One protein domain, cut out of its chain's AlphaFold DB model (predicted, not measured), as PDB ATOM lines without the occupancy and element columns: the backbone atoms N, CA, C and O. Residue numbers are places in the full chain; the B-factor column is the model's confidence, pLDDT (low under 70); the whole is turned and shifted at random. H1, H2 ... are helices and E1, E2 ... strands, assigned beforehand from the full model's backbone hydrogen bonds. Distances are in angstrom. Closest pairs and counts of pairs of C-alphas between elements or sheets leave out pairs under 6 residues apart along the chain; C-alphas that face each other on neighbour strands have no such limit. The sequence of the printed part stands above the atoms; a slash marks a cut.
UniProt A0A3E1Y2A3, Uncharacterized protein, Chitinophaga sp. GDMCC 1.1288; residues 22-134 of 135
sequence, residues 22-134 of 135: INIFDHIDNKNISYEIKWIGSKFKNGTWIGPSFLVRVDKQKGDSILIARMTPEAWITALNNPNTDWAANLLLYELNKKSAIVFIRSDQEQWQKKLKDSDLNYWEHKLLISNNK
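Overview. This is residues 22 to 134 of the 135 residues of an uncharacterized protein of Chitinophaga sp. GDMCC 1.1288 (UniProt A0A3E1Y2A3). A long two-stranded hairpin, E1 and E2, reaches out from a small body of helices; H3 packs on its base in the core, and the tip, residues 44 to 49, sticks out free. H2 and H6 lie side by side on the body, running opposite ways, while H4 sits beside the hairpin, H5 near one end of H6, and H1 away from the other helices. The printed part has 113 residues, with two named strands and then six named helices in the order E1 E2 H1 H2 H3 H4 H5 H6, an antiparallel sheet E1 - E2, and a mixed class of helices and strands. The whole is compact, with a radius of gyration of the C-alphas of 14.7 A and spans of 48 by 34 by 31 A.

Along the chain. E1 is residues 35 to 45, 29.2 A long, from C-alpha 35 at (36.962, 47.336, 2.647). E2 is residues 48 to 58, 31.0 A long. H3 is residues 86 to 97, 16.3 A long. H2 is residues 73 to 81, 12.5 A long, and H6 is residues 117 to 132, 22.2 A long, ending with C-alpha 132 at (52.187, 41.770, -20.014). The shorter helices are H1, residues 64 to 70, H4, residues 102 to 105, and H5, residues 109 to 115.

Arrangement. E1 and E2 form an antiparallel hairpin, with 160 degrees between their directions; N 36 and O 57 are 2.8 A apart and N 45 and O 48 are 2.9 A apart, both within hydrogen-bond range. The closest C-alphas of E2 and H3 are those of Val 56 and Glu 95, 4.8 A apart. The closest C-alphas of E2 and H4 are those of Phe 54 and Ile 102, 5.5 A apart. H2 and H3 form a helical hairpin and touch, H3 with residues 86 to 90 alone; the closest C-alphas are those of Leu 80 and Asp 86, 4.1 A apart, at a steep tilt of 42 degrees, opposite ways. H2 and H6 touch at a shallow tilt of 8 degrees, opposite ways, the closest C-alphas being those of Pro 73 and Leu 128, 5.3 A apart. H3 and H5 are close but not clearly touching, about perpendicular at 88 degrees, with the closest C-alphas, those of Trp 87 and Gln 109, 6.3 A apart. H5 and H6 meet only through their link. H1 touches no helix. Every O i to N i+4 pair is within hydrogen-bond range in H1, H2, H3 and H5, and 10 of 12 are in H6, while H4 is too short for such a pair.

Size, cuts and confidence. The two C-alphas farthest apart, those of Ile 22 and Gly 47, are 48.7 A apart. The printed part has no cut, and each link between successive named elements is tight. Residues 22 to 34 hold no named element. The mean pLDDT of the printed part is 91.0, with residue 22 and residues 131 to 134 under 70.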
ATOM      1  N   ILE A  22      59.082  43.343   2.902       62.28
ATOM      2  CA  ILE A  22      57.793  43.568   3.563       62.28
ATOM      3  C   ILE A  22      56.708  43.045   2.620       62.28
ATOM      4  O   ILE A  22      56.504  43.592   1.531       62.28
ATOM      5  N   ASN A  23      56.020  41.983   3.030       79.75
ATOM      6  CA  ASN A  23      54.944  41.396   2.252       79.75
ATOM      7  C   ASN A  23      53.649  42.159   2.547       79.75
ATOM      8  O   ASN A  23      53.238  42.296   3.695       79.75
ATOM      9  N   ILE A  24      52.966  42.647   1.509       85.56
ATOM     10  CA  ILE A  24      51.665  43.310   1.676       85.56
ATOM     11  C   ILE A  24      50.647  42.421   2.409       85.56
ATOM     12  O   ILE A  24      49.810  42.923   3.161       85.56
ATOM     13  N   PHE A  25      50.741  41.103   2.231       89.00
ATOM     14  CA  PHE A  25      49.850  40.133   2.859       89.00
ATOM     15  C   PHE A  25      50.161  39.875   4.339       89.00
ATOM     16  O   PHE A  25      49.444  39.101   4.962       89.00
ATOM     17  N   ASP A  26      51.153  40.547   4.930       86.75
ATOM     18  CA  ASP A  26      51.308  40.585   6.390       86.75
ATOM     19  C   ASP A  26      50.283  41.536   7.036       86.75
ATOM     20  O   ASP A  26      49.848  41.320   8.167       86.75
ATOM     21  N   HIS A  27      49.864  42.585   6.314       86.19
ATOM     22  CA  HIS A  27      48.917  43.595   6.806       86.19
ATOM     23  C   HIS A  27      47.536  43.517   6.148       86.19
ATOM     24  O   HIS A  27      46.537  43.827   6.794       86.19
ATOM     25  N   ILE A  28      47.461  43.115   4.875       89.75
ATOM     26  CA  ILE A  28      46.211  43.008   4.115       89.75
ATOM     27  C   ILE A  28      46.049  41.564   3.631       89.75
ATOM     28  O   ILE A  28      46.341  41.239   2.482       89.75
ATOM     29  N   ASP A  29      45.570  40.697   4.522       94.94
ATOM     30  CA  ASP A  29      45.187  39.309   4.234       94.94
ATOM     31  C   ASP A  29      43.676  39.102   4.415       94.94
ATOM     32  O   ASP A  29      42.933  40.036   4.722       94.94
ATOM     33  N   ASN A  30      43.197  37.872   4.238       96.56
ATOM     34  CA  ASN A  30      41.772  37.570   4.367       96.56
ATOM     35  C   ASN A  30      41.191  37.905   5.755       96.56
ATOM     36  O   ASN A  30      39.987  38.116   5.866       96.56
ATOM     37  N   LYS A  31      42.020  37.933   6.806       94.81
ATOM     38  CA  LYS A  31      41.599  38.191   8.190       94.81
ATOM     39  C   LYS A  31      41.644  39.677   8.542       94.81
ATOM     40  O   LYS A  31      40.811  40.136   9.316       94.81
ATOM     41  N   ASN A  32      42.613  40.402   7.994       93.00
ATOM     42  CA  ASN A  32      42.926  41.783   8.346       93.00
ATOM     43  C   ASN A  32      42.413  42.801   7.314       93.00
ATOM     44  O   ASN A  32      42.459  44.004   7.571       93.00
ATOM     45  N   ILE A  33      41.908  42.356   6.157       94.19
ATOM     46  CA  ILE A  33      41.388  43.269   5.138       94.19
ATOM     47  C   ILE A  33      40.091  43.965   5.579       94.19
ATOM     48  O   ILE A  33      39.062  43.335   5.821       94.19
ATOM     49  N   SER A  34      40.127  45.299   5.593       95.19
ATOM     50  CA  SER A  34      38.947  46.165   5.697       95.19
ATOM     51  C   SER A  34      38.644  46.795   4.339       95.19
ATOM     52  O   SER A  34      39.551  47.259   3.642       95.19
ATOM     53  N   TYR A  35      37.375  46.791   3.934       95.50
ATOM     54  CA  TYR A  35      36.962  47.336   2.647       95.50
ATOM     55  C   TYR A  35      35.506  47.811   2.648       95.50
ATOM     56  O   TYR A  35      34.660  47.326   3.395       95.50
ATOM     57  N   GLU A  36      35.207  48.728   1.732       95.88
ATOM     58  CA  GLU A  36      33.869  49.254   1.484       95.88
ATOM     59  C   GLU A  36      33.455  49.018   0.026       95.88
ATOM     60  O   GLU A  36      34.259  49.168  -0.901       95.88
ATOM     61  N   ILE A  37      32.171  48.723  -0.195       95.69
ATOM     62  CA  ILE A  37      31.559  48.701  -1.528       95.69
ATOM     63  C   ILE A  37      30.756  49.984  -1.720       95.69
ATOM     64  O   ILE A  37      29.779  50.229  -1.015       95.69
ATOM     65  N   LYS A  38      31.144  50.812  -2.695       95.00
ATOM     66  CA  LYS A  38      30.487  52.098  -2.969       95.00
ATOM     67  C   LYS A  38      29.721  52.060  -4.271       95.00
ATOM     68  O   LYS A  38      30.286  51.720  -5.307       95.00
ATOM     69  N   TRP A  39      28.458  52.472  -4.236       93.94
ATOM     70  CA  TRP A  39      27.714  52.800  -5.447       93.94
ATOM     71  C   TRP A  39      28.290  54.071  -6.072       93.94
ATOM     72  O   TRP A  39      28.466  55.075  -5.385       93.94
ATOM     73  N   ILE A  40      28.583  54.026  -7.371       91.75
ATOM     74  CA  ILE A  40      29.184  55.151  -8.105       91.75
ATOM     75  C   ILE A  40      28.294  55.688  -9.227       91.75
ATOM     76  O   ILE A  40      28.725  56.543  -9.996       91.75
ATOM     77  N   GLY A  41      27.061  55.195  -9.332       90.69
ATOM     78  CA  GLY A  41      26.107  55.674 -10.323       90.69
ATOM     79  C   GLY A  41      25.798  54.685 -11.438       90.69
ATOM     80  O   GLY A  41      26.436  53.645 -11.603       90.69
ATOM     81  N   SER A  42      24.798  55.062 -12.221       90.88
ATOM     82  CA  SER A  42      24.472  54.482 -13.523       90.88
ATOM     83  C   SER A  42      24.917  55.466 -14.604       90.88
ATOM     84  O   SER A  42      25.011  56.666 -14.345       90.88
ATOM     85  N   LYS A  43      25.178  54.993 -15.824       86.94
ATOM     86  CA  LYS A  43      25.592  55.878 -16.924       86.94
ATOM     87  C   LYS A  43      24.770  55.630 -18.175       86.94
ATOM     88  O   LYS A  43      24.493  54.486 -18.517       86.94
ATOM     89  N   PHE A  44      24.427  56.694 -18.888       89.06
ATOM     90  CA  PHE A  44      23.824  56.592 -20.210       89.06
ATOM     91  C   PHE A  44      24.931  56.601 -21.267       89.06
ATOM     92  O   PHE A  44      25.771  57.501 -21.277       89.06
ATOM     93  N   LYS A  45      24.981  55.583 -22.132       90.50
ATOM     94  CA  LYS A  45      25.988  55.482 -23.197       90.50
ATOM     95  C   LYS A  45      25.358  54.889 -24.451       90.50
ATOM     96  O   LYS A  45      24.719  53.846 -24.380       90.50
ATOM     97  N   ASN A  46      25.584  55.534 -25.595       91.88
ATOM     98  CA  ASN A  46      25.120  55.086 -26.915       91.88
ATOM     99  C   ASN A  46      23.610  54.780 -26.971       91.88
ATOM    100  O   ASN A  46      23.210  53.753 -27.507       91.88
ATOM    101  N   GLY A  47      22.770  55.641 -26.388       92.19
ATOM    102  CA  GLY A  47      21.314  55.453 -26.409       92.19
ATOM    103  C   GLY A  47      20.770  54.458 -25.375       92.19
ATOM    104  O   GLY A  47      19.557  54.294 -25.292       92.19
ATOM    105  N   THR A  48      21.630  53.842 -24.560       92.69
ATOM    106  CA  THR A  48      21.238  52.803 -23.598       92.69
ATOM    107  C   THR A  48      21.668  53.164 -22.179       92.69
ATOM    108  O   THR A  48      22.788  53.630 -21.938       92.69
ATOM    109  N   TRP A  49      20.786  52.908 -21.209       89.94
ATOM    110  CA  TRP A  49      21.133  52.956 -19.791       89.94
ATOM    111  C   TRP A  49      22.007  51.761 -19.414       89.94
ATOM    112  O   TRP A  49      21.592  50.609 -19.516       89.94
ATOM    113  N   ILE A  50      23.218  52.038 -18.942       87.56
ATOM    114  CA  ILE A  50      24.074  51.059 -18.281       87.56
ATOM    115  C   ILE A  50      23.725  51.105 -16.799       87.56
ATOM    116  O   ILE A  50      23.779  52.174 -16.180       87.56
ATOM    117  N   GLY A  51      23.351  49.942 -16.265       84.62
ATOM    118  CA  GLY A  51      22.943  49.765 -14.875       84.62
ATOM    119  C   GLY A  51      23.990  50.224 -13.851       84.62
ATOM    120  O   GLY A  51      25.114  50.594 -14.211       84.62
ATOM    121  N   PRO A  52      23.624  50.202 -12.561       88.62
ATOM    122  CA  PRO A  52      24.447  50.761 -11.502       88.62
ATOM    123  C   PRO A  52      25.812  50.073 -11.426       88.62
ATOM    124  O   PRO A  52      25.925  48.851 -11.528       88.62
ATOM    125  N   SER A  53      26.850  50.874 -11.214       90.94
ATOM    126  CA  SER A  53      28.207  50.400 -10.982       90.94
ATOM    127  C   SER A  53      28.593  50.604  -9.524       90.94
ATOM    128  O   SER A  53      28.197  51.574  -8.875       90.94
ATOM    129  N   PHE A  54      29.363  49.649  -9.016       94.69
ATOM    130  CA  PHE A  54      29.851  49.630  -7.648       94.69
ATOM    131  C   PHE A  54      31.362  49.441  -7.678       94.69
ATOM    132  O   PHE A  54      31.856  48.719  -8.540       94.69
ATOM    133  N   LEU A  55      32.091  50.064  -6.759       95.69
ATOM    134  CA  LEU A  55      33.540  49.915  -6.645       95.69
ATOM    135  C   LEU A  55      33.930  49.437  -5.252       95.69
ATOM    136  O   LEU A  55      33.339  49.866  -4.263       95.69
ATOM    137  N   VAL A  56      34.962  48.598  -5.202       97.06
ATOM    138  CA  VAL A  56      35.675  48.273  -3.964       97.06
ATOM    139  C   VAL A  56      36.602  49.433  -3.612       97.06
ATOM    140  O   VAL A  56      37.253  50.003  -4.494       97.06
ATOM    141  N   ARG A  57      36.684  49.753  -2.324       96.62
ATOM    142  CA  ARG A  57      37.735  50.573  -1.724       96.62
ATOM    143  C   ARG A  57      38.316  49.807  -0.541       96.62
ATOM    144  O   ARG A  57      37.571  49.528   0.387       96.62
ATOM    145  N   VAL A  58      39.602  49.470  -0.588       96.38
ATOM    146  CA  VAL A  58      40.303  48.805   0.516       96.38
ATOM    147  C   VAL A  58      40.974  49.860   1.387       96.38
ATOM    148  O   VAL A  58      41.598  50.797   0.875       96.38
ATOM    149  N   ASP A  59      40.853  49.702   2.700       95.00
ATOM    150  CA  ASP A  59      41.563  50.529   3.666       95.00
ATOM    151  C   ASP A  59      43.020  50.066   3.746       95.00
ATOM    152  O   ASP A  59      43.304  48.890   3.960       95.00
ATOM    153  N   LYS A  60      43.954  50.993   3.529       90.94
ATOM    154  CA  LYS A  60      45.389  50.701   3.396       90.94
ATOM    155  C   LYS A  60      46.185  51.467   4.436       90.94
ATOM    156  O   LYS A  60      45.918  52.647   4.676       90.94
ATOM    157  N   GLN A  61      47.202  50.829   4.997       89.50
ATOM    158  CA  GLN A  61      48.181  51.476   5.853       89.50
ATOM    159  C   GLN A  61      49.193  52.290   5.037       89.50
ATOM    160  O   GLN A  61      49.350  52.162   3.815       89.50
ATOM    161  N   LYS A  62      49.914  53.168   5.741       80.56
ATOM    162  CA  LYS A  62      50.994  53.970   5.166       80.56
ATOM    163  C   LYS A  62      52.170  53.055   4.811       80.56
ATOM    164  O   LYS A  62      52.969  52.714   5.670       80.56
ATOM    165  N   GLY A  63      52.281  52.698   3.536       81.31
ATOM    166  CA  GLY A  63      53.337  51.820   3.014       81.31
ATOM    167  C   GLY A  63      52.797  50.813   2.005       81.31
ATOM    168  O   GLY A  63      53.428  50.588   0.973       81.31
ATOM    169  N   ASP A  64      51.565  50.340   2.214       88.88
ATOM    170  CA  ASP A  64      50.932  49.327   1.362       88.88
ATOM    171  C   ASP A  64      50.859  49.773  -0.095       88.88
ATOM    172  O   ASP A  64      51.080  48.981  -0.998       88.88
ATOM    173  N   SER A  65      50.636  51.065  -0.357       88.00
ATOM    174  CA  SER A  65      50.587  51.587  -1.732       88.00
ATOM    175  C   SER A  65      51.886  51.354  -2.515       88.00
ATOM    176  O   SER A  65      51.831  51.075  -3.710       88.00
ATOM    177  N   ILE A  66      53.046  51.444  -1.856       86.69
ATOM    178  CA  ILE A  66      54.346  51.192  -2.494       86.69
ATOM    179  C   ILE A  66      54.517  49.691  -2.747       86.69
ATOM    180  O   ILE A  66      54.992  49.309  -3.814       86.69
ATOM    181  N   LEU A  67      54.098  48.847  -1.800       87.88
ATOM    182  CA  LEU A  67      54.163  47.389  -1.932       87.88
ATOM    183  C   LEU A  67      53.239  46.886  -3.048       87.88
ATOM    184  O   LEU A  67      53.682  46.157  -3.928       87.88
ATOM    185  N   ILE A  68      51.992  47.370  -3.087       90.88
ATOM    186  CA  ILE A  68      51.026  47.111  -4.165       90.88
ATOM    187  C   ILE A  68      51.632  47.450  -5.525       90.88
ATOM    188  O   ILE A  68      51.507  46.669  -6.463       90.88
ATOM    189  N   ALA A  69      52.282  48.611  -5.647       87.12
ATOM    190  CA  ALA A  69      52.861  49.057  -6.910       87.12
ATOM    191  C   ALA A  69      54.019  48.167  -7.397       87.12
ATOM    192  O   ALA A  69      54.331  48.177  -8.584       87.12
ATOM    193  N   ARG A  70      54.651  47.408  -6.494       88.62
ATOM    194  CA  ARG A  70      55.744  46.475  -6.800       88.62
ATOM    195  C   ARG A  70      55.269  45.045  -7.059       88.62
ATOM    196  O   ARG A  70      56.071  44.232  -7.507       88.62
ATOM    197  N   MET A  71      54.001  44.729  -6.790       89.88
ATOM    198  CA  MET A  71      53.450  43.394  -7.019       89.88
ATOM    199  C   MET A  71      53.508  43.030  -8.505       89.88
ATOM    200  O   MET A  71      52.849  43.667  -9.335       89.88
ATOM    201  N   THR A  72      54.259  41.978  -8.834       91.50
ATOM    202  CA  THR A  72      54.288  41.433 -10.195       91.50
ATOM    203  C   THR A  72      52.990  40.676 -10.502       91.50
ATOM    204  O   THR A  72      52.263  40.276  -9.584       91.50
ATOM    205  N   PRO A  73      52.667  40.454 -11.787       92.56
ATOM    206  CA  PRO A  73      51.548  39.604 -12.192       92.56
ATOM    207  C   PRO A  73      51.578  38.230 -11.523       92.56
ATOM    208  O   PRO A  73      50.564  37.777 -11.005       92.56
ATOM    209  N   GLU A  74      52.747  37.595 -11.474       92.06
ATOM    210  CA  GLU A  74      52.944  36.274 -10.884       92.06
ATOM    211  C   GLU A  74      52.656  36.309  -9.383       92.06
ATOM    212  O   GLU A  74      51.918  35.460  -8.893       92.06
ATOM    213  N   ALA A  75      53.142  37.332  -8.668       93.25
ATOM    214  CA  ALA A  75      52.863  37.509  -7.244       93.25
ATOM    215  C   ALA A  75      51.357  37.668  -6.965       93.25
ATOM    216  O   ALA A  75      50.835  37.095  -6.005       93.25
ATOM    217  N   TRP A  76      50.632  38.390  -7.827       95.19
ATOM    218  CA  TRP A  76      49.172  38.481  -7.742       95.19
ATOM    219  C   TRP A  76      48.489  37.132  -7.955       95.19
ATOM    220  O   TRP A  76      47.590  36.785  -7.191       95.19
ATOM    221  N   ILE A  77      48.911  36.359  -8.959       95.25
ATOM    222  CA  ILE A  77      48.348  35.026  -9.217       95.25
ATOM    223  C   ILE A  77      48.658  34.063  -8.067       95.25
ATOM    224  O   ILE A  77      47.776  33.316  -7.639       95.25
ATOM    225  N   THR A  78      49.867  34.105  -7.505       94.62
ATOM    226  CA  THR A  78      50.220  33.330  -6.309       94.62
ATOM    227  C   THR A  78      49.308  33.683  -5.134       94.62
ATOM    228  O   THR A  78      48.807  32.782  -4.463       94.62
ATOM    229  N   ALA A  79      49.033  34.970  -4.910       95.75
ATOM    230  CA  ALA A  79      48.135  35.400  -3.845       95.75
ATOM    231  C   ALA A  79      46.677  34.975  -4.083       95.75
ATOM    232  O   ALA A  79      46.028  34.482  -3.167       95.75
ATOM    233  N   LEU A  80      46.166  35.083  -5.313       96.69
ATOM    234  CA  LEU A  80      44.810  34.638  -5.662       96.69
ATOM    235  C   LEU A  80      44.601  33.124  -5.471       96.69
ATOM    236  O   LEU A  80      43.490  32.677  -5.174       96.69
ATOM    237  N   ASN A  81      45.662  32.331  -5.625       96.50
ATOM    238  CA  ASN A  81      45.623  30.885  -5.424       96.50
ATOM    239  C   ASN A  81      45.822  30.460  -3.959       96.50
ATOM    240  O   ASN A  81      45.502  29.325  -3.607       96.50
ATOM    241  N   ASN A  82      46.295  31.350  -3.085       95.88
ATOM    242  CA  ASN A  82      46.545  31.041  -1.682       95.88
ATOM    243  C   ASN A  82      45.274  31.251  -0.826       95.88
ATOM    244  O   ASN A  82      44.779  32.373  -0.737       95.88
ATOM    245  N   PRO A  83      44.752  30.222  -0.127       95.12
ATOM    246  CA  PRO A  83      43.532  30.338   0.687       95.12
ATOM    247  C   PRO A  83      43.583  31.363   1.831       95.12
ATOM    248  O   PRO A  83      42.539  31.733   2.363       95.12
ATOM    249  N   ASN A  84      44.775  31.804   2.240       95.50
ATOM    250  CA  ASN A  84      44.937  32.813   3.288       95.50
ATOM    251  C   ASN A  84      44.869  34.250   2.754       95.50
ATOM    252  O   ASN A  84      44.682  35.177   3.541       95.50
ATOM    253  N   THR A  85      45.021  34.443   1.442       96.94
ATOM    254  CA  THR A  85      45.136  35.774   0.830       96.94
ATOM    255  C   THR A  85      44.244  35.976  -0.395       96.94
ATOM    256  O   THR A  85      44.151  37.097  -0.888       96.94
ATOM    257  N   ASP A  86      43.563  34.934  -0.882       97.31
ATOM    258  CA  ASP A  86      42.776  34.952  -2.119       97.31
ATOM    259  C   ASP A  86      41.703  36.047  -2.164       97.31
ATOM    260  O   ASP A  86      41.581  36.772  -3.153       97.31
ATOM    261  N   TRP A  87      40.947  36.202  -1.083       97.25
ATOM    262  CA  TRP A  87      39.895  37.195  -0.950       97.25
ATOM    263  C   TRP A  87      40.463  38.610  -0.908       97.25
ATOM    264  O   TRP A  87      40.011  39.486  -1.650       97.25
ATOM    265  N   ALA A  88      41.500  38.818  -0.097       97.19
ATOM    266  CA  ALA A  88      42.169  40.104   0.013       97.19
ATOM    267  C   ALA A  88      42.810  40.538  -1.312       97.19
ATOM    268  O   ALA A  88      42.619  41.672  -1.765       97.19
ATOM    269  N   ALA A  89      43.497  39.611  -1.980       97.31
ATOM    270  CA  ALA A  89      44.073  39.824  -3.298       97.31
ATOM    271  C   ALA A  89      42.997  40.186  -4.329       97.31
ATOM    272  O   ALA A  89      43.166  41.141  -5.092       97.31
ATOM    273  N   ASN A  90      41.862  39.479  -4.321       97.69
ATOM    274  CA  ASN A  90      40.763  39.764  -5.231       97.69
ATOM    275  C   ASN A  90      40.190  41.173  -5.001       97.69
ATOM    276  O   ASN A  90      40.085  41.956  -5.944       97.69
ATOM    277  N   LEU A  91      39.883  41.546  -3.755       97.38
ATOM    278  CA  LEU A  91      39.359  42.876  -3.419       97.38
ATOM    279  C   LEU A  91      40.309  44.009  -3.831       97.38
ATOM    280  O   LEU A  91      39.868  44.994  -4.435       97.38
ATOM    281  N   LEU A  92      41.612  43.848  -3.580       96.94
ATOM    282  CA  LEU A  92      42.632  44.797  -4.025       96.94
ATOM    283  C   LEU A  92      42.647  44.929  -5.551       96.94
ATOM    284  O   LEU A  92      42.626  46.045  -6.072       96.94
ATOM    285  N   LEU A  93      42.618  43.816  -6.286       96.94
ATOM    286  CA  LEU A  93      42.585  43.846  -7.748       96.94
ATOM    287  C   LEU A  93      41.314  44.509  -8.284       96.94
ATOM    288  O   LEU A  93      41.403  45.283  -9.242       96.94
ATOM    289  N   TYR A  94      40.154  44.290  -7.658       97.25
ATOM    290  CA  TYR A  94      38.916  44.999  -7.991       97.25
ATOM    291  C   TYR A  94      39.055  46.515  -7.809       97.25
ATOM    292  O   TYR A  94      38.688  47.272  -8.715       97.25
ATOM    293  N   GLU A  95      39.602  46.964  -6.676       96.19
ATOM    294  CA  GLU A  95      39.821  48.388  -6.411       96.19
ATOM    295  C   GLU A  95      40.807  49.006  -7.410       96.19
ATOM    296  O   GLU A  95      40.530  50.078  -7.962       96.19
ATOM    297  N   LEU A  96      41.954  48.361  -7.637       95.19
ATOM    298  CA  LEU A  96      43.022  48.871  -8.503       95.19
ATOM    299  C   LEU A  96      42.545  49.009  -9.945       95.19
ATOM    300  O   LEU A  96      42.791  50.017 -10.602       95.19
ATOM    301  N   ASN A  97      41.790  48.022 -10.414       94.50
ATOM    302  CA  ASN A  97      41.336  47.953 -11.795       94.50
ATOM    303  C   ASN A  97      39.975  48.601 -12.041       94.50
ATOM    304  O   ASN A  97      39.480  48.549 -13.170       94.50
ATOM    305  N   LYS A  98      39.345  49.151 -10.996       93.44
ATOM    306  CA  LYS A  98      37.989  49.716 -11.048       93.44
ATOM    307  C   LYS A  98      36.981  48.745 -11.683       93.44
ATOM    308  O   LYS A  98      36.088  49.154 -12.426       93.44
ATOM    309  N   LYS A  99      37.141  47.441 -11.416       93.56
ATOM    310  CA  LYS A  99      36.203  46.406 -11.875       93.56
ATOM    311  C   LYS A  99      34.900  46.572 -11.098       93.56
ATOM    312  O   LYS A  99      34.926  46.783  -9.888       93.56
ATOM    313  N   SER A 100      33.764  46.480 -11.791       92.31
ATOM    314  CA  SER A 100      32.458  46.616 -11.138       92.31
ATOM    315  C   SER A 100      32.286  45.540 -10.064       92.31
ATOM    316  O   SER A 100      32.295  44.347 -10.365       92.31
ATOM    317  N   ALA A 101      32.100  45.984  -8.827       93.69
ATOM    318  CA  ALA A 101      32.003  45.198  -7.604       93.69
ATOM    319  C   ALA A 101      30.574  44.723  -7.300       93.69
ATOM    320  O   ALA A 101      30.273  44.335  -6.176       93.69
ATOM    321  N   ILE A 102      29.674  44.763  -8.290       90.94
ATOM    322  CA  ILE A 102      28.264  44.379  -8.116       90.94
ATOM    323  C   ILE A 102      28.107  42.957  -7.555       90.94
ATOM    324  O   ILE A 102      27.154  42.676  -6.832       90.94
ATOM    325  N   VAL A 103      29.076  42.083  -7.838       88.38
ATOM    326  CA  VAL A 103      29.127  40.710  -7.326       88.38
ATOM    327  C   VAL A 103      29.227  40.644  -5.796       88.38
ATOM    328  O   VAL A 103      28.656  39.738  -5.202       88.38
ATOM    329  N   PHE A 104      29.850  41.627  -5.137       89.81
ATOM    330  CA  PHE A 104      30.054  41.631  -3.680       89.81
ATOM    331  C   PHE A 104      28.884  42.217  -2.887       89.81
ATOM    332  O   PHE A 104      28.875  42.160  -1.666       89.81
ATOM    333  N   ILE A 105      27.846  42.733  -3.554       86.56
ATOM    334  CA  ILE A 105      26.633  43.207  -2.863       86.56
ATOM    335  C   ILE A 105      25.885  42.043  -2.200       86.56
ATOM    336  O   ILE A 105      25.142  42.238  -1.243       86.56
ATOM    337  N   ARG A 106      26.043  40.828  -2.736       81.12
ATOM    338  CA  ARG A 106      25.314  39.628  -2.305       81.12
ATOM    339  C   ARG A 106      26.239  38.456  -1.998       81.12
ATOM    340  O   ARG A 106      25.784  37.318  -2.000       81.12
ATOM    341  N   SER A 107      27.532  38.700  -1.826       86.88
ATOM    342  CA  SER A 107      28.506  37.634  -1.604       86.88
ATOM    343  C   SER A 107      29.548  38.090  -0.605       86.88
ATOM    344  O   SER A 107      30.235  39.083  -0.824       86.88
ATOM    345  N   ASP A 108      29.640  37.337   0.483       90.69
ATOM    346  CA  ASP A 108      30.781  37.350   1.385       90.69
ATOM    347  C   ASP A 108      31.929  36.499   0.806       90.69
ATOM    348  O   ASP A 108      31.821  35.918  -0.283       90.69
ATOM    349  N   GLN A 109      33.034  36.428   1.547       94.38
ATOM    350  CA  GLN A 109      34.206  35.645   1.171       94.38
ATOM    351  C   GLN A 109      33.865  34.177   0.884       94.38
ATOM    352  O   GLN A 109      34.302  33.639  -0.131       94.38
ATOM    353  N   GLU A 110      33.087  33.525   1.750       94.75
ATOM    354  CA  GLU A 110      32.771  32.101   1.621       94.75
ATOM    355  C   GLU A 110      31.939  31.837   0.360       94.75
ATOM    356  O   GLU A 110      32.208  30.914  -0.416       94.75
ATOM    357  N   GLN A 111      30.934  32.676   0.115       94.88
ATOM    358  CA  GLN A 111      30.092  32.580  -1.069       94.88
ATOM    359  C   GLN A 111      30.881  32.842  -2.349       94.88
ATOM    360  O   GLN A 111      30.684  32.133  -3.340       94.88
ATOM    361  N   TRP A 112      31.780  33.827  -2.332       95.31
ATOM    362  CA  TRP A 112      32.666  34.087  -3.458       95.31
ATOM    363  C   TRP A 112      33.599  32.901  -3.719       95.31
ATOM    364  O   TRP A 112      33.648  32.425  -4.855       95.31
ATOM    365  N   GLN A 113      34.258  32.368  -2.685       95.06
ATOM    366  CA  GLN A 113      35.147  31.206  -2.796       95.06
ATOM    367  C   GLN A 113      34.430  30.007  -3.426       95.06
ATOM    368  O   GLN A 113      34.990  29.337  -4.287       95.06
ATOM    369  N   LYS A 114      33.167  29.770  -3.051       95.12
ATOM    370  CA  LYS A 114      32.375  28.637  -3.553       95.12
ATOM    371  C   LYS A 114      31.847  28.803  -4.977       95.12
ATOM    372  O   LYS A 114      31.592  27.797  -5.630       95.12
ATOM    373  N   LYS A 115      31.568  30.030  -5.429       93.94
ATOM    374  CA  LYS A 115      30.752  30.255  -6.644       93.94
ATOM    375  C   LYS A 115      31.418  31.102  -7.718       93.94
ATOM    376  O   LYS A 115      31.003  31.038  -8.870       93.94
ATOM    377  N   LEU A 116      32.370  31.946  -7.337       94.44
ATOM    378  CA  LEU A 116      32.876  33.025  -8.185       94.44
ATOM    379  C   LEU A 116      34.399  33.009  -8.329       94.44
ATOM    380  O   LEU A 116      34.896  33.554  -9.314       94.44
ATOM    381  N   LYS A 117      35.124  32.381  -7.393       95.62
ATOM    382  CA  LYS A 117      36.590  32.380  -7.362       95.62
ATOM    383  C   LYS A 117      37.208  31.946  -8.683       95.62
ATOM    384  O   LYS A 117      38.000  32.704  -9.225       95.62
ATOM    385  N   ASP A 118      36.796  30.812  -9.240       96.12
ATOM    386  CA  ASP A 118      37.362  30.312 -10.501       96.12
ATOM    387  C   ASP A 118      37.134  31.292 -11.660       96.12
ATOM    388  O   ASP A 118      38.013  31.517 -12.491       96.12
ATOM    389  N   SER A 119      35.963  31.934 -11.704       95.50
ATOM    390  CA  SER A 119      35.660  32.922 -12.741       95.50
ATOM    391  C   SER A 119      36.495  34.194 -12.592       95.50
ATOM    392  O   SER A 119      36.926  34.745 -13.606       95.50
ATOM    393  N   ASP A 120      36.693  34.688 -11.368       95.94
ATOM    394  CA  ASP A 120      37.540  35.858 -11.120       95.94
ATOM    395  C   ASP A 120      39.021  35.523 -11.336       95.94
ATOM    396  O   ASP A 120      39.723  36.317 -11.956       95.94
ATOM    397  N   LEU A 121      39.489  34.344 -10.912       96.44
ATOM    398  CA  LEU A 121      40.857  33.877 -11.144       96.44
ATOM    399  C   LEU A 121      41.166  33.839 -12.644       96.44
ATOM    400  O   LEU A 121      42.107  34.497 -13.076       96.44
ATOM    401  N   ASN A 122      40.314  33.193 -13.444       96.00
ATOM    402  CA  ASN A 122      40.460  33.160 -14.903       96.00
ATOM    403  C   ASN A 122      40.486  34.572 -15.519       96.00
ATOM    404  O   ASN A 122      41.277  34.862 -16.419       96.00
ATOM    405  N   TYR A 123      39.626  35.478 -15.034       96.19
ATOM    406  CA  TYR A 123      39.625  36.870 -15.485       96.19
ATOM    407  C   TYR A 123      40.954  37.569 -15.163       96.19
ATOM    408  O   TYR A 123      41.497  38.275 -16.018       96.19
ATOM    409  N   TRP A 124      41.477  37.391 -13.949       96.81
ATOM    410  CA  TRP A 124      42.721  38.017 -13.513       96.81
ATOM    411  C   TRP A 124      43.944  37.425 -14.191       96.81
ATOM    412  O   TRP A 124      44.789  38.200 -14.617       96.81
ATOM    413  N   GLU A 125      44.021  36.112 -14.383       94.88
ATOM    414  CA  GLU A 125      45.093  35.474 -15.154       94.88
ATOM    415  C   GLU A 125      45.154  36.036 -16.573       94.88
ATOM    416  O   GLU A 125      46.201  36.517 -17.010       94.88
ATOM    417  N   HIS A 126      44.012  36.099 -17.263       93.25
ATOM    418  CA  HIS A 126      43.954  36.710 -18.587       93.25
ATOM    419  C   HIS A 126      44.353  38.193 -18.536       93.25
ATOM    420  O   HIS A 126      45.082  38.691 -19.391       93.25
ATOM    421  N   LYS A 127      43.870  38.943 -17.544       94.06
ATOM    422  CA  LYS A 127      44.138  40.378 -17.461       94.06
ATOM    423  C   LYS A 127      45.576  40.706 -17.069       94.06
ATOM    424  O   LYS A 127      46.093  41.697 -17.570       94.06
ATOM    425  N   LEU A 128      46.196  39.930 -16.191       93.06
ATOM    426  CA  LEU A 128      47.525  40.184 -15.638       93.06
ATOM    427  C   LEU A 128      48.622  39.551 -16.493       93.06
ATOM    428  O   LEU A 128      49.614  40.209 -16.763       93.06
ATOM    429  N   LEU A 129      48.462  38.314 -16.965       86.31
ATOM    430  CA  LEU A 129      49.537  37.610 -17.673       86.31
ATOM    431  C   LEU A 129      49.539  37.915 -19.177       86.31
ATOM    432  O   LEU A 129      50.586  38.176 -19.763       86.31
ATOM    433  N   ILE A 130      48.369  37.950 -19.822       76.06
ATOM    434  CA  ILE A 130      48.296  38.157 -21.283       76.06
ATOM    435  C   ILE A 130      48.520  39.628 -21.659       76.06
ATOM    436  O   ILE A 130      49.030  39.913 -22.741       76.06
ATOM    437  N   SER A 131      48.183  40.578 -20.781       64.69
ATOM    438  CA  SER A 131      48.479  41.998 -21.027       64.69
ATOM    439  C   SER A 131      49.976  42.314 -20.961       64.69
ATOM    440  O   SER A 131      50.430  43.175 -21.708       64.69
ATOM    441  N   ASN A 132      50.741  41.585 -20.142       58.75
ATOM    442  CA  ASN A 132      52.187  41.770 -20.014       58.75
ATOM    443  C   ASN A 132      52.998  41.099 -21.132       58.75
ATOM    444  O   ASN A 132      54.103  41.541 -21.417       58.75
ATOM    445  N   ASN A 133      52.428  40.117 -21.837       56.94
ATOM    446  CA  ASN A 133      53.053  39.464 -22.997       56.94
ATOM    447  C   ASN A 133      52.819  40.200 -24.336       56.94
ATOM    448  O   ASN A 133      53.091  39.646 -25.400       56.94
ATOM    449  N   LYS A 134      52.271  41.424 -24.313       50.81
ATOM    450  CA  LYS A 134      52.043  42.269 -25.505       50.81
ATOM    451  C   LYS A 134      53.071  43.400 -25.679       50.81
ATOM    452  O   LYS A 134      52.797  44.334 -26.433       50.81
TER     453      LYS A 134